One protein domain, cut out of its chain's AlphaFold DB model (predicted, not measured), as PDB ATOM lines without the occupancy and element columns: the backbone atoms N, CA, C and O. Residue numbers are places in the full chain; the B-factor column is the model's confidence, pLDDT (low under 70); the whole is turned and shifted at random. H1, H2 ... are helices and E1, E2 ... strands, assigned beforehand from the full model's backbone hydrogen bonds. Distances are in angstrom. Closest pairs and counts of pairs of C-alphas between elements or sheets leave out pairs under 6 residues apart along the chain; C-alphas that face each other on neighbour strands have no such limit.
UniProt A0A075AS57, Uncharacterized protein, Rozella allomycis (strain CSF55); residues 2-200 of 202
ATOM      1  N   HIS A   2      95.005 105.778 147.798       87.75
ATOM      2  CA  HIS A   2      95.433 106.546 148.973       87.75
ATOM      3  C   HIS A   2      94.668 107.854 149.208       87.75
ATOM      4  O   HIS A   2      94.081 108.036 150.274       87.75
ATOM      5  N   ALA A   3      94.610 108.732 148.202       92.56
ATOM      6  CA  ALA A   3      93.939 110.031 148.306       92.56
ATOM      7  C   ALA A   3      92.504 109.944 148.871       92.56
ATOM      8  O   ALA A   3      92.202 110.657 149.826       92.56
ATOM      9  N   PRO A   4      91.631 109.053 148.363       94.19
ATOM     10  CA  PRO A   4      90.317 108.798 148.955       94.19
ATOM     11  C   PRO A   4      90.344 108.444 150.445       94.19
ATOM     12  O   PRO A   4      89.583 109.015 151.220       94.19
ATOM     13  N   VAL A   5      91.214 107.527 150.864       93.25
ATOM     14  CA  VAL A   5      91.267 107.060 152.257       93.25
ATOM     15  C   VAL A   5      91.727 108.166 153.197       93.25
ATOM     16  O   VAL A   5      91.121 108.381 154.248       93.25
ATOM     17  N   VAL A   6      92.759 108.910 152.803       93.00
ATOM     18  CA  VAL A   6      93.255 110.030 153.606       93.00
ATOM     19  C   VAL A   6      92.232 111.157 153.663       93.00
ATOM     20  O   VAL A   6      91.982 111.703 154.735       93.00
ATOM     21  N   LEU A   7      91.572 111.462 152.546       95.75
ATOM     22  CA  LEU A   7      90.532 112.479 152.543       95.75
ATOM     23  C   LEU A   7      89.335 112.081 153.411       95.75
ATOM     24  O   LEU A   7      88.859 112.910 154.176       95.75
ATOM     25  N   GLN A   8      88.873 110.826 153.356       95.50
ATOM     26  CA  GLN A   8      87.839 110.339 154.277       95.50
ATOM     27  C   GLN A   8      88.255 110.589 155.730       95.50
ATOM     28  O   GLN A   8      87.469 111.141 156.500       95.50
ATOM     29  N   HIS A   9      89.479 110.199 156.089       94.44
ATOM     30  CA  HIS A   9      89.997 110.407 157.433       94.44
ATOM     31  C   HIS A   9      89.967 111.889 157.822       94.44
ATOM     32  O   HIS A   9      89.448 112.212 158.887       94.44
ATOM     33  N   TYR A  10      90.435 112.799 156.964       95.31
ATOM     34  CA  TYR A  10      90.394 114.233 157.255       95.31
ATOM     35  C   TYR A  10      88.979 114.778 157.410       95.31
ATOM     36  O   TYR A  10      88.715 115.496 158.372       95.31
ATOM     37  N   LEU A  11      88.058 114.399 156.523       95.50
ATOM     38  CA  LEU A  11      86.667 114.848 156.594       95.50
ATOM     39  C   LEU A  11      86.006 114.458 157.925       95.50
ATOM     40  O   LEU A  11      85.209 115.230 158.454       95.50
ATOM     41  N   VAL A  12      86.356 113.294 158.480       95.19
ATOM     42  CA  VAL A  12      85.859 112.833 159.786       95.19
ATOM     43  C   VAL A  12      86.654 113.448 160.943       95.19
ATOM     44  O   VAL A  12      86.068 113.874 161.934       95.19
ATOM     45  N   ALA A  13      87.978 113.547 160.836       93.88
ATOM     46  CA  ALA A  13      88.832 114.122 161.875       93.88
ATOM     47  C   ALA A  13      88.508 115.596 162.144       93.88
ATOM     48  O   ALA A  13      88.509 116.024 163.291       93.88
ATOM     49  N   MET A  14      88.152 116.369 161.117       93.44
ATOM     50  CA  MET A  14      87.799 117.786 161.268       93.44
ATOM     51  C   MET A  14      86.523 118.038 162.078       93.44
ATOM     52  O   MET A  14      86.308 119.150 162.559       93.44
ATOM     53  N   THR A  15      85.658 117.036 162.220       93.25
ATOM     54  CA  THR A  15      84.391 117.153 162.956       93.25
ATOM     55  C   THR A  15      84.456 116.518 164.342       93.25
ATOM     56  O   THR A  15      83.478 116.573 165.088       93.25
ATOM     57  N   ASN A  16      85.606 115.949 164.710       91.88
ATOM     58  CA  ASN A  16      85.788 115.173 165.925       91.88
ATOM     59  C   ASN A  16      86.992 115.674 166.735       91.88
ATOM     60  O   ASN A  16      88.018 116.065 166.195       91.88
ATOM     61  N   GLN A  17      86.883 115.637 168.065       88.44
ATOM     62  CA  GLN A  17      87.985 116.018 168.964       88.44
ATOM     63  C   GLN A  17      88.916 114.848 169.303       88.44
ATOM     64  O   GLN A  17      90.013 115.045 169.822       88.44
ATOM     65  N   GLN A  18      88.460 113.622 169.059       87.69
ATOM     66  CA  GLN A  18      89.217 112.409 169.330       87.69
ATOM     67  C   GLN A  18      90.034 112.005 168.107       87.69
ATOM     68  O   GLN A  18      89.706 112.350 166.973       87.69
ATOM     69  N   ARG A  19      91.090 111.224 168.343       86.50
ATOM     70  CA  ARG A  19      91.841 110.590 167.262       86.50
ATOM     71  C   ARG A  19      90.899 109.666 166.486       86.50
ATOM     72  O   ARG A  19      90.331 108.746 167.064       86.50
ATOM     73  N   ILE A  20      90.761 109.921 165.189       91.44
ATOM     74  CA  ILE A  20      89.946 109.110 164.285       91.44
ATOM     75  C   ILE A  20      90.837 108.048 163.627       91.44
ATOM     76  O   ILE A  20      91.953 108.378 163.217       91.44
ATOM     77  N   PRO A  21      90.395 106.783 163.521       90.19
ATOM     78  CA  PRO A  21      91.129 105.767 162.778       90.19
ATOM     79  C   PRO A  21      91.062 106.026 161.263       90.19
ATOM     80  O   PRO A  21      90.334 106.892 160.776       90.19
ATOM     81  N   MET A  22      91.825 105.266 160.493       90.12
ATOM     82  CA  MET A  22      91.788 105.268 159.032       90.12
ATOM     83  C   MET A  22      91.243 103.936 158.524       90.12
ATOM     84  O   MET A  22      91.303 102.932 159.231       90.12
ATOM     85  N   LEU A  23      90.702 103.922 157.305       91.50
ATOM     86  CA  LEU A  23      90.276 102.683 156.654       91.50
ATOM     87  C   LEU A  23      91.454 101.703 156.569       91.50
ATOM     88  O   LEU A  23      92.509 102.046 156.033       91.50
ATOM     89  N   ASP A  24      91.245 100.465 157.013       90.25
ATOM     90  CA  ASP A  24      92.188  99.381 156.767       90.25
ATOM     91  C   ASP A  24      92.058  98.935 155.305       90.25
ATOM     92  O   ASP A  24      91.184  98.139 154.940       90.25
ATOM     93  N   MET A  25      92.915  99.483 154.443       88.38
ATOM     94  CA  MET A  25      92.873  99.182 153.014       88.38
ATOM     95  C   MET A  25      93.156  97.714 152.713       88.38
ATOM     96  O   MET A  25      92.538  97.157 151.807       88.38
ATOM     97  N   VAL A  26      94.052  97.068 153.462       87.06
ATOM     98  CA  VAL A  26      94.382  95.652 153.253       87.06
ATOM     99  C   VAL A  26      93.154  94.796 153.539       87.06
ATOM    100  O   VAL A  26      92.807  93.911 152.751       87.06
ATOM    101  N   SER A  27      92.456  95.080 154.639       89.31
ATOM    102  CA  SER A  27      91.208  94.402 154.964       89.31
ATOM    103  C   SER A  27      90.113  94.699 153.939       89.31
ATOM    104  O   SER A  27      89.433  93.775 153.482       89.31
ATOM    105  N   TYR A  28      89.977  95.955 153.501       89.94
ATOM    106  CA  TYR A  28      89.019  96.339 152.462       89.94
ATOM    107  C   TYR A  28      89.263  95.577 151.150       89.94
ATOM    108  O   TYR A  28      88.340  94.957 150.613       89.94
ATOM    109  N   LEU A  29      90.505  95.561 150.664       87.25
ATOM    110  CA  LEU A  29      90.892  94.872 149.431       87.25
ATOM    111  C   LEU A  29      90.591  93.376 149.502       87.25
ATOM    112  O   LEU A  29      90.047  92.811 148.557       87.25
ATOM    113  N   ARG A  30      90.888  92.739 150.638       85.88
ATOM    114  CA  ARG A  30      90.698  91.293 150.818       85.88
ATOM    115  C   ARG A  30      89.242  90.887 151.027       85.88
ATOM    116  O   ARG A  30      88.847  89.816 150.575       85.88
ATOM    117  N   LYS A  31      88.460  91.685 151.760       88.75
ATOM    118  CA  LYS A  31      87.126  91.280 152.242       88.75
ATOM    119  C   LYS A  31      85.967  91.926 151.490       88.75
ATOM    120  O   LYS A  31      84.852  91.412 151.567       88.75
ATOM    121  N   LYS A  32      86.180  93.079 150.852       88.44
ATOM    122  CA  LYS A  32      85.093  93.929 150.335       88.44
ATOM    123  C   LYS A  32      85.215  94.232 148.847       88.44
ATOM    124  O   LYS A  32      84.186  94.421 148.201       88.44
ATOM    125  N   MET A  33      86.425  94.276 148.287       86.75
ATOM    126  CA  MET A  33      86.596  94.536 146.858       86.75
ATOM    127  C   MET A  33      86.121  93.331 146.019       86.75
ATOM    128  O   MET A  33      86.534  92.201 146.283       86.75
ATOM    129  N   PRO A  34      85.268  93.533 144.993       88.06
ATOM    130  CA  PRO A  34      84.863  92.450 144.102       88.06
ATOM    131  C   PRO A  34      86.067  91.826 143.389       88.06
ATOM    132  O   PRO A  34      86.933  92.551 142.902       88.06
ATOM    133  N   ALA A  35      86.081  90.498 143.240       86.94
ATOM    134  CA  ALA A  35      87.198  89.773 142.621       86.94
ATOM    135  C   ALA A  35      87.560  90.294 141.219       86.94
ATOM    136  O   ALA A  35      88.736  90.405 140.895       86.94
ATOM    137  N   LYS A  36      86.561  90.677 140.410       87.12
ATOM    138  CA  LYS A  36      86.789  91.283 139.088       87.12
ATOM    139  C   LYS A  36      87.485  92.642 139.187       87.12
ATOM    140  O   LYS A  36      88.401  92.908 138.427       87.12
ATOM    141  N   THR A  37      87.060  93.495 140.116       84.00
ATOM    142  CA  THR A  37      87.692  94.802 140.332       84.00
ATOM    143  C   THR A  37      89.126  94.633 140.811       84.00
ATOM    144  O   THR A  37      90.007  95.310 140.303       84.00
ATOM    145  N   LEU A  38      89.368  93.695 141.732       83.62
ATOM    146  CA  LEU A  38      90.710  93.387 142.217       83.62
ATOM    147  C   LEU A  38      91.606  92.826 141.101       83.62
ATOM    148  O   LEU A  38      92.754  93.236 140.984       83.62
ATOM    149  N   TYR A  39      91.073  91.933 140.261       84.81
ATOM    150  CA  TYR A  39      91.778  91.421 139.086       84.81
ATOM    151  C   TYR A  39      92.140  92.550 138.121       84.81
ATOM    152  O   TYR A  39      93.303  92.693 137.781       84.81
ATOM    153  N   ASN A  40      91.177  93.388 137.732       83.25
ATOM    154  CA  ASN A  40      91.434  94.513 136.834       83.25
ATOM    155  C   ASN A  40      92.465  95.486 137.427       83.25
ATOM    156  O   ASN A  40      93.335  95.978 136.717       83.25
ATOM    157  N   HIS A  41      92.394  95.728 138.736       79.25
ATOM    158  CA  HIS A  41      93.323  96.609 139.428       79.25
ATOM    159  C   HIS A  41      94.760  96.072 139.416       79.25
ATOM    160  O   HIS A  41      95.680  96.820 139.122       79.25
ATOM    161  N   ILE A  42      94.951  94.781 139.707       79.56
ATOM    162  CA  ILE A  42      96.284  94.162 139.797       79.56
ATOM    163  C   ILE A  42      96.840  93.800 138.414       79.56
ATOM    164  O   ILE A  42      98.036  93.926 138.179       79.56
ATOM    165  N   TRP A  43      95.993  93.282 137.527       80.94
ATOM    166  CA  TRP A  43      96.422  92.621 136.293       80.94
ATOM    167  C   TRP A  43      96.287  93.499 135.052       80.94
ATOM    168  O   TRP A  43      97.140  93.447 134.174       80.94
ATOM    169  N   GLU A  44      95.238  94.320 134.986       80.69
ATOM    170  CA  GLU A  44      94.968  95.200 133.837       80.69
ATOM    171  C   GLU A  44      95.433  96.645 134.089       80.69
ATOM    172  O   GLU A  44      95.227  97.524 133.256       80.69
ATOM    173  N   ASN A  45      96.037  96.897 135.253       70.50
ATOM    174  CA  ASN A  45      96.402  98.223 135.740       70.50
ATOM    175  C   ASN A  45      95.250  99.252 135.656       70.50
ATOM    176  O   ASN A  45      95.426 100.436 135.356       70.50
ATOM    177  N   GLU A  46      94.018  98.803 135.910       80.62
ATOM    178  CA  GLU A  46      92.861  99.689 135.971       80.62
ATOM    179  C   GLU A  46      92.717 100.254 137.393       80.62
ATOM    180  O   GLU A  46      91.994  99.724 138.243       80.62
ATOM    181  N   GLY A  47      93.389 101.379 137.662       71.38
ATOM    182  CA  GLY A  47      93.343 102.087 138.953       71.38
ATOM    183  C   GLY A  47      91.946 102.566 139.391       71.38
ATOM    184  O   GLY A  47      91.712 102.835 140.572       71.38
ATOM    185  N   GLY A  48      90.993 102.639 138.456       84.19
ATOM    186  CA  GLY A  48      89.616 103.061 138.706       84.19
ATOM    187  C   GLY A  48      89.473 104.564 138.980       84.19
ATOM    188  O   GLY A  48      90.317 105.374 138.614       84.19
ATOM    189  N   SER A  49      88.360 104.958 139.609       90.31
ATOM    190  CA  SER A  49      88.079 106.363 139.943       90.31
ATOM    191  C   SER A  49      88.218 106.617 141.439       90.31
ATOM    192  O   SER A  49      87.437 106.095 142.239       90.31
ATOM    193  N   SER A  50      89.153 107.497 141.809       92.81
ATOM    194  CA  SER A  50      89.340 107.957 143.191       92.81
ATOM    195  C   SER A  50      88.066 108.566 143.778       92.81
ATOM    196  O   SER A  50      87.737 108.310 144.933       92.81
ATOM    197  N   LEU A  51      87.295 109.313 142.983       94.62
ATOM    198  CA  LEU A  51      86.030 109.892 143.437       94.62
ATOM    199  C   LEU A  51      84.971 108.813 143.698       94.62
ATOM    200  O   LEU A  51      84.269 108.867 144.708       94.62
ATOM    201  N   SER A  52      84.847 107.833 142.798       92.88
ATOM    202  CA  SER A  52      83.915 106.716 142.988       92.88
ATOM    203  C   SER A  52      84.287 105.902 144.224       92.88
ATOM    204  O   SER A  52      83.410 105.576 145.022       92.88
ATOM    205  N   PHE A  53      85.579 105.632 144.423       92.88
ATOM    206  CA  PHE A  53      86.060 104.919 145.601       92.88
ATOM    207  C   PHE A  53      85.794 105.699 146.893       92.88
ATOM    208  O   PHE A  53      85.249 105.136 147.839       92.88
ATOM    209  N   LEU A  54      86.058 107.010 146.910       95.06
ATOM    210  CA  LEU A  54      85.757 107.864 148.058       95.06
ATOM    211  C   LEU A  54      84.274 107.794 148.445       95.06
ATOM    212  O   LEU A  54      83.939 107.532 149.597       95.06
ATOM    213  N   LYS A  55      83.364 107.927 147.475       94.56
ATOM    214  CA  LYS A  55      81.917 107.800 147.727       94.56
ATOM    215  C   LYS A  55      81.543 106.441 148.325       94.56
ATOM    216  O   LYS A  55      80.651 106.372 149.168       94.56
ATOM    217  N   ILE A  56      82.213 105.360 147.923       92.81
ATOM    218  CA  ILE A  56      81.979 104.015 148.473       92.81
ATOM    219  C   ILE A  56      82.410 103.925 149.937       92.81
ATOM    220  O   ILE A  56      81.710 103.277 150.714       92.81
ATOM    221  N   ILE A  57      83.491 104.594 150.335       93.94
ATOM    222  CA  ILE A  57      84.012 104.481 151.702       93.94
ATOM    223  C   ILE A  57      83.377 105.476 152.681       93.94
ATOM    224  O   ILE A  57      83.264 105.149 153.856       93.94
ATOM    225  N   LEU A  58      82.897 106.645 152.235       95.00
ATOM    226  CA  LEU A  58      82.223 107.626 153.107       95.00
ATOM    227  C   LEU A  58      81.001 107.034 153.824       95.00
ATOM    228  O   LEU A  58      80.256 106.257 153.223       95.00
ATOM    229  N   HIS A  59      80.762 107.421 155.079       94.50
ATOM    230  CA  HIS A  59      79.551 107.011 155.790       94.50
ATOM    231  C   HIS A  59      78.311 107.642 155.147       94.50
ATOM    232  O   HIS A  59      77.435 106.945 154.633       94.50
ATOM    233  N   ASP A  60      78.284 108.975 155.108       93.06
ATOM    234  CA  ASP A  60      77.202 109.728 154.492       93.06
ATOM    235  C   ASP A  60      77.489 109.870 153.002       93.06
ATOM    236  O   ASP A  60      78.367 110.635 152.596       93.06
ATOM    237  N   LYS A  61      76.744 109.119 152.183       92.38
ATOM    238  CA  LYS A  61      76.886 109.125 150.724       92.38
ATOM    239  C   LYS A  61      76.491 110.494 150.166       92.38
ATOM    240  O   LYS A  61      75.309 110.830 150.234       92.38
ATOM    241  N   PRO A  62      77.433 111.263 149.593       90.19
ATOM    242  CA  PRO A  62      77.121 112.594 149.108       90.19
ATOM    243  C   PRO A  62      76.305 112.514 147.817       90.19
ATOM    244  O   PRO A  62      76.653 111.780 146.879       90.19
ATOM    245  N   MET A  63      75.240 113.304 147.749       90.38
ATOM    246  CA  MET A  63      74.512 113.570 146.512       90.38
ATOM    247  C   MET A  63      75.345 114.451 145.574       90.38
ATOM    248  O   MET A  63      76.286 115.123 145.988       90.38
ATOM    249  N   ALA A  64      74.984 114.490 144.286       87.94
ATOM    250  CA  ALA A  64      75.664 115.346 143.306       87.94
ATOM    251  C   ALA A  64      75.656 116.833 143.708       87.94
ATOM    252  O   ALA A  64      76.627 117.535 143.459       87.94
ATOM    253  N   THR A  65      74.585 117.284 144.366       90.31
ATOM    254  CA  THR A  65      74.401 118.651 144.880       90.31
ATOM    255  C   THR A  65      75.215 118.960 146.137       90.31
ATOM    256  O   THR A  65      75.263 120.108 146.556       90.31
ATOM    257  N   GLU A  66      75.830 117.952 146.758       92.88
ATOM    258  CA  GLU A  66      76.644 118.083 147.975       92.88
ATOM    259  C   GLU A  66      78.148 118.034 147.661       92.88
ATOM    260  O   GLU A  66      78.973 117.793 148.546       92.88
ATOM    261  N   MET A  67      78.507 118.236 146.390       95.38
ATOM    262  CA  MET A  67      79.883 118.306 145.914       95.38
ATOM    263  C   MET A  67      80.061 119.495 144.974       95.38
ATOM    264  O   MET A  67      79.225 119.746 144.106       95.38
ATOM    265  N   GLU A  68      81.197 120.171 145.102       95.12
ATOM    266  CA  GLU A  68      81.635 121.204 144.165       95.12
ATOM    267  C   GLU A  68      82.851 120.718 143.388       95.12
ATOM    268  O   GLU A  68      83.792 120.169 143.966       95.12
ATOM    269  N   PHE A  69      82.828 120.935 142.072       95.00
ATOM    270  CA  PHE A  69      83.846 120.454 141.145       95.00
ATOM    271  C   PHE A  69      84.490 121.612 140.392       95.00
ATOM    272  O   PHE A  69      83.804 122.397 139.732       95.00
ATOM    273  N   PHE A  70      85.817 121.651 140.398       96.12
ATOM    274  CA  PHE A  70      86.600 122.609 139.626       96.12
ATOM    275  C   PHE A  70      87.565 121.866 138.710       96.12
ATOM    276  O   PHE A  70      88.304 120.990 139.155       96.12
ATOM    277  N   LYS A  71      87.548 122.208 137.419       94.25
ATOM    278  CA  LYS A  71      88.403 121.599 136.393       94.25
ATOM    279  C   LYS A  71      88.796 122.622 135.328       94.25
ATOM    280  O   LYS A  71      88.013 123.520 135.003       94.25
ATOM    281  N   GLY A  72      89.989 122.457 134.754       89.06
ATOM    282  CA  GLY A  72      90.460 123.238 133.611       89.06
ATOM    283  C   GLY A  72      90.399 124.741 133.882       89.06
ATOM    284  O   GLY A  72      90.809 125.201 134.944       89.06
ATOM    285  N   LYS A  73      89.832 125.521 132.954       87.69
ATOM    286  CA  LYS A  73      89.751 126.987 133.098       87.69
ATOM    287  C   LYS A  73      88.975 127.447 134.333       87.69
ATOM    288  O   LYS A  73      89.277 128.519 134.845       87.69
ATOM    289  N   ASN A  74      88.037 126.644 134.842       91.25
ATOM    290  CA  ASN A  74      87.277 127.006 136.040       91.25
ATOM    291  C   ASN A  74      88.170 127.068 137.285       91.25
ATOM    292  O   ASN A  74      87.846 127.806 138.205       91.25
ATOM    293  N   LEU A  75      89.303 126.350 137.310       92.19
ATOM    294  CA  LEU A  75      90.276 126.437 138.407       92.19
ATOM    295  C   LEU A  75      90.935 127.813 138.495       92.19
ATOM    296  O   LEU A  75      91.251 128.264 139.589       92.19
ATOM    297  N   LEU A  76      91.109 128.498 137.360       91.50
ATOM    298  CA  LEU A  76      91.768 129.807 137.306       91.50
ATOM    299  C   LEU A  76      90.928 130.915 137.946       91.50
ATOM    300  O   LEU A  76      91.470 131.923 138.387       91.50
ATOM    301  N   THR A  77      89.608 130.737 137.978       90.94
ATOM    302  CA  THR A  77      88.660 131.689 138.571       90.94
ATOM    303  C   THR A  77      88.040 131.169 139.865       90.94
ATOM    304  O   THR A  77      87.228 131.864 140.471       90.94
ATOM    305  N   ALA A  78      88.365 129.941 140.273       91.31
ATOM    306  CA  ALA A  78      87.843 129.340 141.490       91.31
ATOM    307  C   ALA A  78      88.471 129.985 142.726       91.31
ATOM    308  O   ALA A  78      89.686 130.173 142.796       91.31
ATOM    309  N   ASN A  79      87.653 130.237 143.747       92.38
ATOM    310  CA  ASN A  79      88.144 130.630 145.061       92.38
ATOM    311  C   ASN A  79      88.390 129.388 145.932       92.38
ATOM    312  O   ASN A  79      87.704 129.151 146.922       92.38
ATOM    313  N   LEU A  80      89.371 128.567 145.537       96.38
ATOM    314  CA  LEU A  80      89.680 127.317 146.246       96.38
ATOM    315  C   LEU A  80      90.131 127.565 147.693       96.38
ATOM    316  O   LEU A  80      89.952 126.695 148.537       96.38
ATOM    317  N   ALA A  81      90.706 128.739 147.977       96.44
ATOM    318  CA  ALA A  81      91.078 129.154 149.327       96.44
ATOM    319  C   ALA A  81      89.848 129.287 150.240       96.44
ATOM    320  O   ALA A  81      89.830 128.670 151.300       96.44
ATOM    321  N   SER A  82      88.797 129.992 149.798       96.62
ATOM    322  CA  SER A  82      87.526 130.067 150.543       96.62
ATOM    323  C   SER A  82      86.920 128.681 150.740       96.62
ATOM    324  O   SER A  82      86.547 128.318 151.847       96.62
ATOM    325  N   ASN A  83      86.909 127.853 149.694       97.06
ATOM    326  CA  ASN A  83      86.362 126.502 149.799       97.06
ATOM    327  C   ASN A  83      87.145 125.614 150.783       97.06
ATOM    328  O   ASN A  83      86.543 124.788 151.467       97.06
ATOM    329  N   LEU A  84      88.470 125.780 150.875       96.94
ATOM    330  CA  LEU A  84      89.297 125.106 151.880       96.94
ATOM    331  C   LEU A  84      88.938 125.539 153.305       96.94
ATOM    332  O   LEU A  84      88.957 124.706 154.209       96.94
ATOM    333  N   GLU A  85      88.614 126.813 153.512       96.06
ATOM    334  CA  GLU A  85      88.184 127.334 154.815       96.06
ATOM    335  C   GLU A  85      86.791 126.833 155.200       96.06
ATOM    336  O   GLU A  85      86.579 126.411 156.339       96.06
ATOM    337  N   ASP A  86      85.862 126.836 154.246       95.50
ATOM    338  CA  ASP A  86      84.459 126.499 154.483       95.50
ATOM    339  C   ASP A  86      84.235 124.987 154.631       95.50
ATOM    340  O   ASP A  86      83.476 124.536 155.497       95.50
ATOM    341  N   TYR A  87      84.899 124.191 153.788       96.06
ATOM    342  CA  TYR A  87      84.620 122.760 153.636       96.06
ATOM    343  C   TYR A  87      85.791 121.853 154.024       96.06
ATOM    344  O   TYR A  87      85.594 120.650 154.203       96.06
ATOM    345  N   GLY A  88      86.995 122.401 154.193       96.50
ATOM    346  CA  GLY A  88      88.197 121.620 154.467       96.50
ATOM    347  C   GLY A  88      88.853 121.049 153.205       96.50
ATOM    348  O   GLY A  88      88.678 121.589 152.112       96.50
ATOM    349  N   PRO A  89      89.661 119.979 153.337       97.81
ATOM    350  CA  PRO A  89      90.467 119.452 152.248       97.81
ATOM    351  C   PRO A  89      89.618 118.902 151.102       97.81
ATOM    352  O   PRO A  89      88.478 118.470 151.280       97.81
ATOM    353  N   ALA A  90      90.211 118.872 149.911       98.31
ATOM    354  CA  ALA A  90      89.546 118.440 148.688       98.31
ATOM    355  C   ALA A  90      90.294 117.309 147.987       98.31
ATOM    356  O   ALA A  90      91.522 117.203 148.049       98.31
ATOM    357  N   LEU A  91      89.543 116.484 147.258       98.31
ATOM    358  CA  LEU A  91      90.125 115.450 146.412       98.31
ATOM    359  C   LEU A  91      90.684 116.105 145.156       98.31
ATOM    360  O   LEU A  91      89.935 116.750 144.423       98.31
ATOM    361  N   ILE A  92      91.956 115.864 144.861       97.75
ATOM    362  CA  ILE A  92      92.516 116.088 143.532       97.75
ATOM    363  C   ILE A  92      92.472 114.751 142.795       97.75
ATOM    364  O   ILE A  92      92.992 113.742 143.266       97.75
ATOM    365  N   SER A  93      91.838 114.738 141.632       95.81
ATOM    366  CA  SER A  93      91.712 113.564 140.765       95.81
ATOM    367  C   SER A  93      92.050 113.930 139.328       95.81
ATOM    368  O   SER A  93      92.040 115.111 138.980       95.81
ATOM    369  N   ASN A  94      92.341 112.929 138.494       93.31
ATOM    370  CA  ASN A  94      92.740 113.127 137.096       93.31
ATOM    371  C   ASN A  94      93.933 114.087 136.943       93.31
ATOM    372  O   ASN A  94      94.037 114.777 135.937       93.31
ATOM    373  N   PHE A  95      94.813 114.162 137.945       94.75
ATOM    374  CA  PHE A  95      96.007 114.989 137.859       94.75
ATOM    375  C   PHE A  95      96.981 114.324 136.890       94.75
ATOM    376  O   PHE A  95      97.490 113.243 137.180       94.75
ATOM    377  N   GLN A  96      97.216 114.935 135.735       94.56
ATOM    378  CA  GLN A  96      98.163 114.431 134.750       94.56
ATOM    379  C   GLN A  96      99.588 114.662 135.247       94.56
ATOM    380  O   GLN A  96     100.054 115.794 135.362       94.56
ATOM    381  N   VAL A  97     100.276 113.563 135.541       93.06
ATOM    382  CA  VAL A  97     101.675 113.569 135.958       93.06
ATOM    383  C   VAL A  97     102.538 113.757 134.722       93.06
ATOM    384  O   VAL A  97     102.516 112.927 133.811       93.06
ATOM    385  N   SER A  98     103.309 114.839 134.694       94.31
ATOM    386  CA  SER A  98     104.279 115.105 133.637       94.31
ATOM    387  C   SER A  98     105.652 114.505 133.963       94.31
ATOM    388  O   SER A  98     105.965 114.166 135.108       94.31
ATOM    389  N   SER A  99     106.530 114.460 132.966       93.56
ATOM    390  CA  SER A  99     107.945 114.147 133.159       93.56
ATOM    391  C   SER A  99     108.683 115.156 134.045       93.56
ATOM    392  O   SER A  99     109.651 114.774 134.693       93.56
ATOM    393  N   GLN A 100     108.246 116.419 134.109       91.38
ATOM    394  CA  GLN A 100     108.861 117.435 134.979       91.38
ATOM    395  C   GLN A 100     108.478 117.216 136.445       91.38
ATOM    396  O   GLN A 100     109.281 117.430 137.352       91.38
ATOM    397  N   PHE A 101     107.282 116.677 136.686       91.88
ATOM    398  CA  PHE A 101     106.842 116.318 138.027       91.88
ATOM    399  C   PHE A 101     107.709 115.220 138.675       91.88
ATOM    400  O   PHE A 101     107.697 115.084 139.897       91.88
ATOM    401  N   LYS A 102     108.501 114.462 137.903       86.69
ATOM    402  CA  LYS A 102     109.414 113.437 138.438       86.69
ATOM    403  C   LYS A 102     110.629 113.989 139.178       86.69
ATOM    404  O   LYS A 102     111.251 113.226 139.913       86.69
ATOM    405  N   ASP A 103     110.983 115.266 139.017       87.69
ATOM    406  CA  ASP A 103     112.074 115.833 139.810       87.69
ATOM    407  C   ASP A 103     111.686 115.809 141.300       87.69
ATOM    408  O   ASP A 103     110.797 116.541 141.760       87.69
ATOM    409  N   MET A 104     112.346 114.914 142.041       82.44
ATOM    410  CA  MET A 104     112.105 114.667 143.461       82.44
ATOM    411  C   MET A 104     112.558 115.840 144.334       82.44
ATOM    412  O   MET A 104     112.042 116.010 145.435       82.44
ATOM    413  N   ASN A 105     113.470 116.687 143.845       85.69
ATOM    414  CA  ASN A 105     113.912 117.883 144.564       85.69
ATOM    415  C   ASN A 105     112.979 119.077 144.319       85.69
ATOM    416  O   ASN A 105     112.979 120.044 145.088       85.69
ATOM    417  N   GLN A 106     112.159 119.017 143.266       91.19
ATOM    418  CA  GLN A 106     111.200 120.061 142.944       91.19
ATOM    419  C   GLN A 106     109.894 119.865 143.720       91.19
ATOM    420  O   GLN A 106     109.010 119.095 143.335       91.19
ATOM    421  N   TRP A 107     109.734 120.629 144.797       92.56
ATOM    422  CA  TRP A 107     108.512 120.650 145.605       92.56
ATOM    423  C   TRP A 107     107.535 121.769 145.208       92.56
ATOM    424  O   TRP A 107     106.383 121.721 145.620       92.56
ATOM    425  N   GLN A 108     107.955 122.745 144.393       95.94
ATOM    426  CA  GLN A 108     107.095 123.819 143.867       95.94
ATOM    427  C   GLN A 108     106.814 123.624 142.376       95.94
ATOM    428  O   GLN A 108     107.746 123.526 141.577       95.94
ATOM    429  N   HIS A 109     105.537 123.641 142.004       96.38
ATOM    430  CA  HIS A 109     105.065 123.494 140.628       96.38
ATOM    431  C   HIS A 109     104.085 124.615 140.296       96.38
ATOM    432  O   HIS A 109     102.944 124.616 140.747       96.38
ATOM    433  N   LEU A 110     104.552 125.618 139.560       96.12
ATOM    434  CA  LEU A 110     103.819 126.862 139.333       96.12
ATOM    435  C   LEU A 110     103.700 127.129 137.835       96.12
ATOM    436  O   LEU A 110     104.630 126.856 137.077       96.12
ATOM    437  N   GLY A 111     102.588 127.721 137.409       95.06
ATOM    438  CA  GLY A 111     102.383 128.093 136.016       95.06
ATOM    439  C   GLY A 111     102.092 126.893 135.119       95.06
ATOM    440  O   GLY A 111     101.173 126.126 135.378       95.06
ATOM    441  N   LYS A 112     102.813 126.784 134.005       93.62
ATOM    442  CA  LYS A 112     102.564 125.773 132.974       93.62
ATOM    443  C   LYS A 112     103.623 124.677 133.038       93.62
ATOM    444  O   LYS A 112     104.808 124.982 133.129       93.62
ATOM    445  N   ASP A 113     103.182 123.434 132.916       91.50
ATOM    446  CA  ASP A 113     103.999 122.259 132.653       91.50
ATOM    447  C   ASP A 113     103.915 121.898 131.165       91.50
ATOM    448  O   ASP A 113     102.832 121.736 130.596       91.50
ATOM    449  N   ASP A 114     105.077 121.792 130.530       90.62
ATOM    450  CA  ASP A 114     105.220 121.365 129.133       90.62
ATOM    451  C   ASP A 114     105.874 119.973 129.038       90.62
ATOM    452  O   ASP A 114     106.330 119.551 127.973       90.62
ATOM    453  N   GLY A 115     105.968 119.257 130.162       91.62
ATOM    454  CA  GLY A 115     106.476 117.897 130.222       91.62
ATOM    455  C   GLY A 115     105.583 116.890 129.498       91.62
ATOM    456  O   GLY A 115     104.378 117.076 129.327       91.62
ATOM    457  N   LYS A 116     106.182 115.761 129.107       93.94
ATOM    458  CA  LYS A 116     105.440 114.631 128.537       93.94
ATOM    459  C   LYS A 116     104.533 114.041 129.617       93.94
ATOM    460  O   LYS A 116     105.014 113.754 130.709       93.94
ATOM    461  N   ILE A 117     103.255 113.827 129.310       93.88
ATOM    462  CA  ILE A 117     102.321 113.150 130.219       93.88
ATOM    463  C   ILE A 117     102.743 111.684 130.358       93.88
ATOM    464  O   ILE A 117     102.943 110.995 129.357       93.88
ATOM    465  N   LEU A 118     102.877 111.229 131.600       91.69
ATOM    466  CA  LEU A 118     103.292 109.872 131.956       91.69
ATOM    467  C   LEU A 118     102.143 109.039 132.516       91.69
ATOM    468  O   LEU A 118     102.140 107.823 132.386       91.69
ATOM    469  N   GLY A 119     101.155 109.690 133.123       89.62
ATOM    470  CA  GLY A 119     100.006 109.012 133.702       89.62
ATOM    471  C   GLY A 119      99.099 109.971 134.452       89.62
ATOM    472  O   GLY A 119      99.236 111.192 134.352       89.62
ATOM    473  N   SER A 120      98.165 109.410 135.211       89.88
ATOM    474  CA  SER A 120      97.247 110.164 136.062       89.88
ATOM    475  C   SER A 120      97.415 109.775 137.521       89.88
ATOM    476  O   SER A 120      97.565 108.597 137.822       89.88
ATOM    477  N   HIS A 121      97.296 110.749 138.417       91.88
ATOM    478  CA  HIS A 121      97.407 110.548 139.855       91.88
ATOM    479  C   HIS A 121      96.245 111.187 140.616       91.88
ATOM    480  O   HIS A 121      95.508 112.035 140.094       91.88
ATOM    481  N   ALA A 122      96.079 110.775 141.871       94.31
ATOM    482  CA  ALA A 122      95.149 111.388 142.806       94.31
ATOM    483  C   ALA A 122      95.874 111.838 144.073       94.31
ATOM    484  O   ALA A 122      96.660 111.101 144.662       94.31
ATOM    485  N   MET A 123      95.569 113.057 144.498       96.69
ATOM    486  CA  MET A 123      96.205 113.741 145.620       96.69
ATOM    487  C   MET A 123      95.145 114.388 146.517       96.69
ATOM    488  O   MET A 123      93.950 114.329 146.216       96.69
ATOM    489  N   VAL A 124      95.560 115.011 147.618       97.88
ATOM    490  CA  VAL A 124      94.644 115.772 148.479       97.88
ATOM    491  C   VAL A 124      95.118 117.211 148.590       97.88
ATOM    492  O   VAL A 124      96.261 117.478 148.951       97.88
ATOM    493  N   LEU A 125      94.230 118.148 148.280       98.31
ATOM    494  CA  LEU A 125      94.426 119.564 148.558       98.31
ATOM    495  C   LEU A 125      94.165 119.789 150.050       98.31
ATOM    496  O   LEU A 125      93.034 119.594 150.492       98.31
ATOM    497  N   VAL A 126      95.184 120.172 150.817       97.62
ATOM    498  CA  VAL A 126      95.109 120.215 152.293       97.62
ATOM    499  C   VAL A 126      95.203 121.616 152.884       97.62
ATOM    500  O   VAL A 126      94.888 121.812 154.053       97.62
ATOM    501  N   GLY A 127      95.638 122.601 152.105       97.69
ATOM    502  CA  GLY A 127      95.774 123.961 152.602       97.69
ATOM    503  C   GLY A 127      96.274 124.920 151.543       97.69
ATOM    504  O   GLY A 127      96.437 124.568 150.373       97.69
ATOM    505  N   TYR A 128      96.524 126.152 151.963       98.19
ATOM    506  CA  TYR A 128      97.035 127.189 151.086       98.19
ATOM    507  C   TYR A 128      97.826 128.236 151.878       98.19
ATOM    508  O   TYR A 128      97.739 128.318 153.104       98.19
ATOM    509  N   ARG A 129      98.612 129.045 151.169       97.31
ATOM    510  CA  ARG A 129      99.241 130.264 151.684       97.31
ATOM    511  C   ARG A 129      99.310 131.328 150.597       97.31
ATOM    512  O   ARG A 129      99.225 131.021 149.411       97.31
ATOM    513  N   ILE A 130      99.514 132.577 150.998       96.81
ATOM    514  CA  ILE A 130      99.700 133.696 150.071       96.81
ATOM    515  C   ILE A 130     101.184 134.065 150.040       96.81
ATOM    516  O   ILE A 130     101.789 134.322 151.079       96.81
ATOM    517  N   VAL A 131     101.771 134.109 148.846       95.31
ATOM    518  CA  VAL A 131     103.166 134.504 148.615       95.31
ATOM    519  C   VAL A 131     103.178 135.591 147.551       95.31
ATOM    520  O   VAL A 131     102.753 135.355 146.424       95.31
ATOM    521  N   ASN A 132     103.652 136.791 147.897       94.81
ATOM    522  CA  ASN A 132     103.689 137.949 146.989       94.81
ATOM    523  C   ASN A 132     102.324 138.260 146.339       94.81
ATOM    524  O   ASN A 132     102.243 138.553 145.150       94.81
ATOM    525  N   GLY A 133     101.239 138.146 147.113       94.12
ATOM    526  CA  GLY A 133      99.870 138.367 146.631       94.12
ATOM    527  C   GLY A 133      99.293 137.232 145.777       94.12
ATOM    528  O   GLY A 133      98.149 137.333 145.345       94.12
ATOM    529  N   GLN A 134     100.040 136.148 145.549       94.00
ATOM    530  CA  GLN A 134      99.577 134.974 144.811       94.00
ATOM    531  C   GLN A 134      99.241 133.832 145.765       94.00
ATOM    532  O   GLN A 134     100.000 133.538 146.691       94.00
ATOM    533  N   VAL A 135      98.110 133.170 145.526       96.62
ATOM    534  CA  VAL A 135      97.709 131.985 146.288       96.62
ATOM    535  C   VAL A 135      98.524 130.786 145.821       96.62
ATOM    536  O   VAL A 135      98.612 130.510 144.624       96.62
ATOM    537  N   ARG A 136      99.097 130.065 146.780       97.62
ATOM    538  CA  ARG A 136      99.780 128.792 146.581       97.62
ATOM    539  C   ARG A 136      99.113 127.729 147.430       97.62
ATOM    540  O   ARG A 136      98.850 127.946 148.609       97.62
ATOM    541  N   TYR A 137      98.850 126.590 146.827       98.25
ATOM    542  CA  TYR A 137      98.118 125.488 147.412       98.25
ATOM    543  C   TYR A 137      99.078 124.404 147.880       98.25
ATOM    544  O   TYR A 137      99.983 124.017 147.145       98.25
ATOM    545  N   LEU A 138      98.864 123.909 149.095       98.25
ATOM    546  CA  LEU A 138      99.568 122.757 149.635       98.25
ATOM    547  C   LEU A 138      98.800 121.492 149.258       98.25
ATOM    548  O   LEU A 138      97.622 121.338 149.598       98.25
ATOM    549  N   VAL A 139      99.484 120.586 148.575       97.69
ATOM    550  CA  VAL A 139      98.935 119.313 148.121       97.69
ATOM    551  C   VAL A 139      99.728 118.182 148.751       97.69
ATOM    552  O   VAL A 139     100.956 118.147 148.666       97.69
ATOM    553  N   GLN A 140      99.020 117.260 149.389       95.56
ATOM    554  CA  GLN A 140      99.580 116.036 149.931       95.56
ATOM    555  C   GLN A 140      99.606 114.942 148.864       95.56
ATOM    556  O   GLN A 140      98.619 114.705 148.159       95.56
ATOM    557  N   ASN A 141     100.745 114.271 148.788       91.25
ATOM    558  CA  ASN A 141     101.074 113.197 147.869       91.25
ATOM    559  C   ASN A 141     101.689 112.019 148.657       91.25
ATOM    560  O   ASN A 141     102.092 112.174 149.809       91.25
ATOM    561  N   TRP A 142     101.774 110.842 148.041       86.94
ATOM    562  CA  TRP A 142     102.273 109.607 148.668       86.94
ATOM    563  C   TRP A 142     103.606 109.127 148.097       86.94
ATOM    564  O   TRP A 142     104.043 108.014 148.356       86.94
ATOM    565  N   TRP A 143     104.313 109.984 147.362       85.19
ATOM    566  CA  TRP A 143     105.685 109.687 146.964       85.19
ATOM    567  C   TRP A 143     106.624 110.013 148.117       85.19
ATOM    568  O   TRP A 143     106.660 111.149 148.590       85.19
ATOM    569  N   LYS A 144     107.411 109.029 148.558       80.25
ATOM    570  CA  LYS A 144     108.228 109.093 149.784       80.25
ATOM    571  C   LYS A 144     109.106 110.345 149.901       80.25
ATOM    572  O   LYS A 144     109.288 110.872 150.993       80.25
ATOM    573  N   GLN A 145     109.643 110.826 148.783       82.31
ATOM    574  CA  GLN A 145     110.530 111.997 148.729       82.31
ATOM    575  C   GLN A 145     109.792 113.304 148.395       82.31
ATOM    576  O   GLN A 145     110.390 114.373 148.402       82.31
ATOM    577  N   LYS A 146     108.485 113.228 148.120       88.62
ATOM    578  CA  LYS A 146     107.647 114.321 147.620       88.62
ATOM    579  C   LYS A 146     106.241 114.249 148.221       88.62
ATOM    580  O   LYS A 146     105.245 114.359 147.513       88.62
ATOM    581  N   ALA A 147     106.176 114.030 149.538       90.62
ATOM    582  CA  ALA A 147     104.926 113.827 150.275       90.62
ATOM    583  C   ALA A 147     104.050 115.090 150.345       90.62
ATOM    584  O   ALA A 147     102.837 115.007 150.509       90.62
ATOM    585  N   TYR A 148     104.660 116.265 150.194       93.62
ATOM    586  CA  TYR A 148     103.955 117.529 150.051       93.62
ATOM    587  C   TYR A 148     104.563 118.326 148.910       93.62
ATOM    588  O   TYR A 148     105.786 118.426 148.789       93.62
ATOM    589  N   ILE A 149     103.695 118.916 148.100       96.19
ATOM    590  CA  ILE A 149     104.066 119.836 147.033       96.19
ATOM    591  C   ILE A 149     103.270 121.124 147.173       96.19
ATOM    592  O   ILE A 149     102.177 121.162 147.740       96.19
ATOM    593  N   GLU A 150     103.819 122.180 146.606       97.44
ATOM    594  CA  GLU A 150     103.159 123.457 146.451       97.44
ATOM    595  C   GLU A 150     102.812 123.667 144.981       97.44
ATOM    596  O   GLU A 150     103.673 123.519 144.113       97.44
ATOM    597  N   VAL A 151     101.559 124.026 144.712       97.56
ATOM    598  CA  VAL A 151     101.054 124.270 143.357       97.56
ATOM    599  C   VAL A 151     100.294 125.587 143.273       97.56
ATOM    600  O   VAL A 151      99.798 126.083 144.284       97.56
ATOM    601  N   ASP A 152     100.155 126.160 142.083       97.06
ATOM    602  CA  ASP A 152      99.186 127.231 141.836       97.06
ATOM    603  C   ASP A 152      97.991 126.732 141.005       97.06
ATOM    604  O   ASP A 152      97.959 125.603 140.507       97.06
ATOM    605  N   ALA A 153      96.962 127.576 140.884       96.44
ATOM    606  CA  ALA A 153      95.774 127.246 140.098       96.44
ATOM    607  C   ALA A 153      96.102 127.015 138.612       96.44
ATOM    608  O   ALA A 153      95.441 126.206 137.961       96.44
ATOM    609  N   SER A 154      97.120 127.705 138.087       96.56
ATOM    610  CA  SER A 154      97.569 127.566 136.699       96.56
ATOM    611  C   SER A 154      98.129 126.174 136.435       96.56
ATOM    612  O   SER A 154      97.749 125.547 135.446       96.56
ATOM    613  N   TYR A 155      98.950 125.670 137.352       97.06
ATOM    614  CA  TYR A 155      99.553 124.349 137.280       97.06
ATOM    615  C   TYR A 155      98.490 123.262 137.379       97.06
ATOM    616  O   TYR A 155      98.397 122.398 136.512       97.06
ATOM    617  N   LEU A 156      97.592 123.369 138.362       96.81
ATOM    618  CA  LEU A 156      96.458 122.451 138.504       96.81
ATOM    619  C   LEU A 156      95.576 122.416 137.244       96.81
ATOM    620  O   LEU A 156      95.168 121.340 136.808       96.81
ATOM    621  N   ALA A 157      95.304 123.574 136.636       96.25
ATOM    622  CA  ALA A 157      94.541 123.659 135.393       96.25
ATOM    623  C   ALA A 157      95.281 123.042 134.199       96.25
ATOM    624  O   ALA A 157      94.649 122.416 133.346       96.25
ATOM    625  N   ASN A 158      96.599 123.221 134.126       95.69
ATOM    626  CA  ASN A 158      97.433 122.676 133.064       95.69
ATOM    627  C   ASN A 158      97.590 121.147 133.162       95.69
ATOM    628  O   ASN A 158      97.561 120.490 132.128       95.69
ATOM    629  N   CYS A 159      97.624 120.585 134.373       95.00
ATOM    630  CA  CYS A 159      97.622 119.139 134.622       95.00
ATOM    631  C   CYS A 159      96.234 118.477 134.472       95.00
ATOM    632  O   CYS A 159      96.042 117.361 134.947       95.00
ATOM    633  N   ASP A 160      95.241 119.160 133.891       95.06
ATOM    634  CA  ASP A 160      93.845 118.698 133.753       95.06
ATOM    635  C   ASP A 160      93.192 118.213 135.069       95.06
ATOM    636  O   ASP A 160      92.243 117.418 135.073       95.06
ATOM    637  N   ALA A 161      93.678 118.716 136.208       96.44
ATOM    638  CA  ALA A 161      93.244 118.260 137.516       96.44
ATOM    639  C   ALA A 161      91.761 118.579 137.752       96.44
ATOM    640  O   ALA A 161      91.230 119.611 137.335       96.44
ATOM    641  N   THR A 162      91.086 117.685 138.465       97.31
ATOM    642  CA  THR A 162      89.722 117.877 138.958       97.31
ATOM    643  C   THR A 162      89.752 117.957 140.475       97.31
ATOM    644  O   THR A 162      90.097 116.974 141.136       97.31
ATOM    645  N   ILE A 163      89.370 119.110 141.020       98.12
ATOM    646  CA  ILE A 163      89.262 119.343 142.462       98.12
ATOM    647  C   ILE A 163      87.813 119.146 142.878       98.12
ATOM    648  O   ILE A 163      86.923 119.770 142.303       98.12
ATOM    649  N   THR A 164      87.584 118.272 143.856       98.12
ATOM    650  CA  THR A 164      86.253 117.987 144.402       98.12
ATOM    651  C   THR A 164      86.205 118.304 145.891       98.12
ATOM    652  O   THR A 164      86.885 117.640 146.678       98.12
ATOM    653  N   PHE A 165      85.375 119.273 146.273       98.00
ATOM    654  CA  PHE A 165      85.028 119.545 147.670       98.00
ATOM    655  C   PHE A 165      83.765 118.780 148.065       98.00
ATOM    656  O   PHE A 165      82.863 118.593 147.245       98.00
ATOM    657  N   PHE A 166      83.696 118.367 149.330       96.62
ATOM    658  CA  PHE A 166      82.530 117.709 149.919       96.62
ATOM    659  C   PHE A 166      81.867 118.673 150.896       96.62
ATOM    660  O   PHE A 166      82.424 118.987 151.942       96.62
ATOM    661  N   LEU A 167      80.675 119.149 150.542       95.19
ATOM    662  CA  LEU A 167      80.009 120.242 151.257       95.19
ATOM    663  C   LEU A 167      79.382 119.741 152.560       95.19
ATOM    664  O   LEU A 167      79.254 120.472 153.542       95.19
ATOM    665  N   LYS A 168      78.980 118.466 152.572       93.19
ATOM    666  CA  LYS A 168      78.402 117.819 153.743       93.19
ATOM    667  C   LYS A 168      79.498 117.255 154.644       93.19
ATOM    668  O   LYS A 168      80.233 116.342 154.262       93.19
ATOM    669  N   LYS A 169      79.529 117.759 155.878       93.44
ATOM    670  CA  LYS A 169      80.400 117.277 156.954       93.44
ATOM    671  C   LYS A 169      80.211 115.779 157.193       93.44
ATOM    672  O   LYS A 169      79.083 115.301 157.281       93.44
ATOM    673  N   GLN A 170      81.320 115.062 157.347       94.69
ATOM    674  CA  GLN A 170      81.332 113.647 157.709       94.69
ATOM    675  C   GLN A 170      81.608 113.540 159.207       94.69
ATOM    676  O   GLN A 170      82.593 114.093 159.681       94.69
ATOM    677  N   THR A 171      80.749 112.865 159.967       93.81
ATOM    678  CA  THR A 171      80.909 112.739 161.430       93.81
ATOM    679  C   THR A 171      81.487 111.399 161.859       93.81
ATOM    680  O   THR A 171      81.963 111.280 162.984       93.81
ATOM    681  N   GLN A 172      81.470 110.398 160.978       93.88
ATOM    682  CA  GLN A 172      81.948 109.052 161.273       93.88
ATOM    683  C   GLN A 172      82.546 108.366 160.047       93.88
ATOM    684  O   GLN A 172      82.248 108.719 158.902       93.88
ATOM    685  N   MET A 173      83.396 107.374 160.307       92.56
ATOM    686  CA  MET A 173      83.951 106.499 159.276       92.56
ATOM    687  C   MET A 173      82.850 105.623 158.666       92.56
ATOM    688  O   MET A 173      81.826 105.361 159.296       92.56
ATOM    689  N   GLY A 174      83.056 105.168 157.428       88.62
ATOM    690  CA  GLY A 174      82.169 104.172 156.822       88.62
ATOM    691  C   GLY A 174      82.222 102.827 157.552       88.62
ATOM    692  O   GLY A 174      83.145 102.572 158.323       88.62
ATOM    693  N   ASP A 175      81.249 101.958 157.270       90.62
ATOM    694  CA  ASP A 175      81.133 100.617 157.866       90.62
ATOM    695  C   ASP A 175      82.164  99.631 157.277       90.62
ATOM    696  O   ASP A 175      81.865  98.756 156.456       90.62
ATOM    697  N   PHE A 176      83.424  99.842 157.654       91.25
ATOM    698  CA  PHE A 176      84.583  99.070 157.226       91.25
ATOM    699  C   PHE A 176      85.582  98.911 158.373       91.25
ATOM    700  O   PHE A 176      85.631  99.723 159.298       91.25
ATOM    701  N   ASP A 177      86.422  97.880 158.274       91.25
ATOM    702  CA  ASP A 177      87.536  97.701 159.201       91.25
ATOM    703  C   ASP A 177      88.448  98.939 159.163       91.25
ATOM    704  O   ASP A 177      88.728  99.500 158.098       91.25
ATOM    705  N   SER A 178      88.900  99.374 160.336       90.06
ATOM    706  CA  SER A 178      89.730 100.565 160.496       90.06
ATOM    707  C   SER A 178      90.841 100.326 161.512       90.06
ATOM    708  O   SER A 178      90.719  99.480 162.401       90.06
ATOM    709  N   ASN A 179      91.943 101.055 161.369       85.69
ATOM    710  CA  ASN A 179      93.100 100.959 162.252       85.69
ATOM    711  C   ASN A 179      93.713 102.349 162.518       85.69
ATOM    712  O   ASN A 179      93.256 103.360 161.989       85.69
ATOM    713  N   HIS A 180      94.711 102.414 163.400       82.62
ATOM    714  CA  HIS A 180      95.390 103.662 163.782       82.62
ATOM    715  C   HIS A 180      96.810 103.755 163.206       82.62
ATOM    716  O   HIS A 180      97.633 104.513 163.735       82.62
ATOM    717  N   GLU A 181      97.104 102.977 162.164       76.25
ATOM    718  CA  GLU A 181      98.405 103.007 161.504       76.25
ATOM    719  C   GLU A 181      98.626 104.381 160.858       76.25
ATOM    720  O   GLU A 181      97.719 104.971 160.274       76.25
ATOM    721  N   ALA A 182      99.827 104.934 161.037       56.88
ATOM    722  CA  ALA A 182     100.153 106.299 160.610       56.88
ATOM    723  C   ALA A 182     100.420 106.406 159.101       56.88
ATOM    724  O   ALA A 182     100.371 107.498 158.535       56.88
ATOM    725  N   LEU A 183     100.719 105.275 158.468       54.66
ATOM    726  CA  LEU A 183     100.993 105.159 157.051       54.66
ATOM    727  C   LEU A 183      99.976 104.198 156.461       54.66
ATOM    728  O   LEU A 183      99.908 103.025 156.821       54.66
ATOM    729  N   VAL A 184      99.211 104.713 155.507       53.84
ATOM    730  CA  VAL A 184      98.572 103.882 154.500       53.84
ATOM    731  C   VAL A 184      99.689 103.468 153.534       53.84
ATOM    732  O   VAL A 184      99.741 103.956 152.419       53.84
ATOM    733  N   GLU A 185     100.664 102.694 154.012       45.75
ATOM    734  CA  GLU A 185     101.656 102.047 153.155       45.75
ATOM    735  C   GLU A 185     100.991 100.772 152.653       45.75
ATOM    736  O   GLU A 185     100.811  99.797 153.389       45.75
ATOM    737  N   CYS A 186     100.556 100.794 151.402       41.72
ATOM    738  CA  CYS A 186     100.345  99.555 150.679       41.72
ATOM    739  C   CYS A 186     101.656  99.296 149.934       41.72
ATOM    740  O   CYS A 186     102.094 100.163 149.193       41.72
ATOM    741  N   ASP A 187     102.254  98.103 150.032       39.62
ATOM    742  CA  ASP A 187     103.437  97.721 149.227       39.62
ATOM    743  C   ASP A 187     103.241  97.911 147.693       39.62
ATOM    744  O   ASP A 187     104.188  97.814 146.917       39.62
ATOM    745  N   ALA A 188     102.015  98.219 147.247       42.75
ATOM    746  CA  ALA A 188     101.678  98.701 145.909       42.75
ATOM    747  C   ALA A 188     102.199 100.122 145.578       42.75
ATOM    748  O   ALA A 188     102.206 100.494 144.409       42.75
ATOM    749  N   ASP A 189     102.675 100.907 146.549       45.12
ATOM    750  CA  ASP A 189     103.226 102.258 146.335       45.12
ATOM    751  C   ASP A 189     104.526 102.237 145.520       45.12
ATOM    752  O   ASP A 189     104.785 103.127 144.705       45.12
ATOM    753  N   ALA A 190     105.327 101.178 145.685       46.97
ATOM    754  CA  ALA A 190     106.474 100.924 144.820       46.97
ATOM    755  C   ALA A 190     106.031 100.634 143.376       46.97
ATOM    756  O   ALA A 190     106.754 100.981 142.448       46.97
ATOM    757  N   CYS A 191     104.842 100.048 143.191       47.97
ATOM    758  CA  CYS A 191     104.272  99.722 141.885       47.97
ATOM    759  C   CYS A 191     103.758 100.983 141.175       47.97
ATOM    760  O   CYS A 191     104.166 101.217 140.047       47.97
ATOM    761  N   GLU A 192     102.997 101.869 141.839       53.09
ATOM    762  CA  GLU A 192     102.524 103.132 141.224       53.09
ATOM    763  C   GLU A 192     103.704 104.007 140.737       53.09
ATOM    764  O   GLU A 192     103.660 104.588 139.649       53.09
ATOM    765  N   GLN A 193     104.797 104.080 141.514       52.66
ATOM    766  CA  GLN A 193     106.004 104.801 141.097       52.66
ATOM    767  C   GLN A 193     106.748 104.071 139.960       52.66
ATOM    768  O   GLN A 193     107.134 104.710 138.979       52.66
ATOM    769  N   GLN A 194     106.908 102.746 140.050       54.75
ATOM    770  CA  GLN A 194     107.545 101.932 139.005       54.75
ATOM    771  C   GLN A 194     106.750 101.906 137.695       54.75
ATOM    772  O   GLN A 194     107.347 101.821 136.629       54.75
ATOM    773  N   GLU A 195     105.425 102.017 137.729       56.38
ATOM    774  CA  GLU A 195     104.562 102.061 136.544       56.38
ATOM    775  C   GLU A 195     104.746 103.361 135.758       56.38
ATOM    776  O   GLU A 195     104.871 103.339 134.531       56.38
ATOM    777  N   LEU A 196     104.860 104.491 136.462       55.69
ATOM    778  CA  LEU A 196     105.229 105.772 135.851       55.69
ATOM    779  C   LEU A 196     106.673 105.768 135.330       55.69
ATOM    780  O   LEU A 196     107.016 106.552 134.441       55.69
ATOM    781  N   GLU A 197     107.550 104.934 135.891       54.09
ATOM    782  CA  GLU A 197     108.929 104.717 135.432       54.09
ATOM    783  C   GLU A 197     109.008 103.721 134.253       54.09
ATOM    784  O   GLU A 197     109.848 103.897 133.374       54.09
ATOM    785  N   GLY A 198     108.103 102.742 134.170       47.97
ATOM    786  CA  GLY A 198     108.080 101.663 133.174       47.97
ATOM    787  C   GLY A 198     107.400 102.001 131.842       47.97
ATOM    788  O   GLY A 198     107.570 101.267 130.869       47.97
ATOM    789  N   SER A 199     106.693 103.131 131.740       46.09
ATOM    790  CA  SER A 199     106.051 103.599 130.496       46.09
ATOM    791  C   SER A 199     107.031 104.051 129.388       46.09
ATOM    792  O   SER A 199     106.614 104.666 128.406       46.09
ATOM    793  N   GLU A 200     108.335 103.792 129.535       41.03
ATOM    794  CA  GLU A 200     109.372 104.046 128.520       41.03
ATOM    795  C   GLU A 200     109.673 102.844 127.606       41.03
ATOM    796  O   GLU A 200     110.553 102.944 126.754       41.03
TER     797      GLU A 200
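This is residues 2 to 200 of the 202 residues of an uncharacterized protein of Rozella allomycis (strain CSF55) (UniProt A0A075AS57). A strongly twisted six-stranded sheet curls round the short helix H7, with H6 on the same face, while H1 and H8 cover the opposite face. H4 packs on H1, H5 packs on H7, and H2 and H3 lie off the sheet. The printed part has 199 residues with eight named helices and six named strands, in the order H1 H2 H3 H4 E1 H5 H6 E2 E3 E4 E5 H7 E6 H8. The antiparallel sheet runs E1 E6 E2 E3 E4 E5, and the class is mixed, helices and strands. The whole is compact, with a radius of gyration of the C-alphas of 16.6 A and spans of 46 by 42 by 29 A.

H1, residues 2 to 13, is on the sheet at a height of 8.7 A, along the strands, at 19 degrees to E2, residues 90 to 98, on the local plane. Its Ala 3 and Met 123 of E3, residues 117 to 131, are the closest C-alphas of H1 and E3, 5.1 A apart. H2, residues 25 to 31, and H3, residues 35 to 43, are close but not clearly touching, closest at C-alphas Leu 29 and Leu 38, 7.4 A. H4, residues 50 to 57, touches H1 residues 3 to 8 at a steep tilt of 49 degrees, closest at C-alphas Pro 4 and Leu 54, 4.7 A, and only grazes the sheet. Edge strand E1, residues 67 to 71, is antiparallel to E6, residues 162 to 166, with N 70 and O 163 at 2.9 A; N 162 and O 93, 2.8 A, join E6 to E2 within hydrogen-bond range. H5, residues 73 to 77, only grazes the sheet and touches H7, residues 153 to 158, closest at C-alphas Leu 76 and Ala 153, 5.5 A. H6, residues 80 to 87, comes closest to E3 at C-alphas Ala 81 and Tyr 128, 6.5 A. E1, H5, H6 and E2 make a split strand-helix-strand unit, two strands running the same way with E6 between them, its crossover right-handed. E2, E3, E4, residues 134 to 140, and E5, residues 148 to 151, form a meander, each strand the antiparallel neighbour of the one before, with N 97 and O 119 at 2.8 A, N 129 and O 136 at 2.8 A and N 139 and O 149 at 2.9 A. H8, residues 189 to 198, lies over E3 at a height of 10.4 A, slantwise to the strands. Every O i to N i+4 pair is within hydrogen-bond range in H1, H2, H3, H4, H6, H7 and H8; H5 has 0 of 1, but 2 of 2 O i to N i+3 pairs.

H1 begins at C-alpha 2 (95.433, 106.546, 148.973) and is 16.4 A long. E3, 28.2 A long, bends by 94 degrees at residue 120. H8, 14.0 A long, ends at C-alpha 198 (108.080, 101.663, 133.174).

The two C-alphas farthest apart, of Ala 35 and Asn 132, are 51.1 A apart. The printed part has no cut; the links H1 to H2, E2 to E3 and E6 to H8 are long. Residues 182 to 200 have pLDDT under 70.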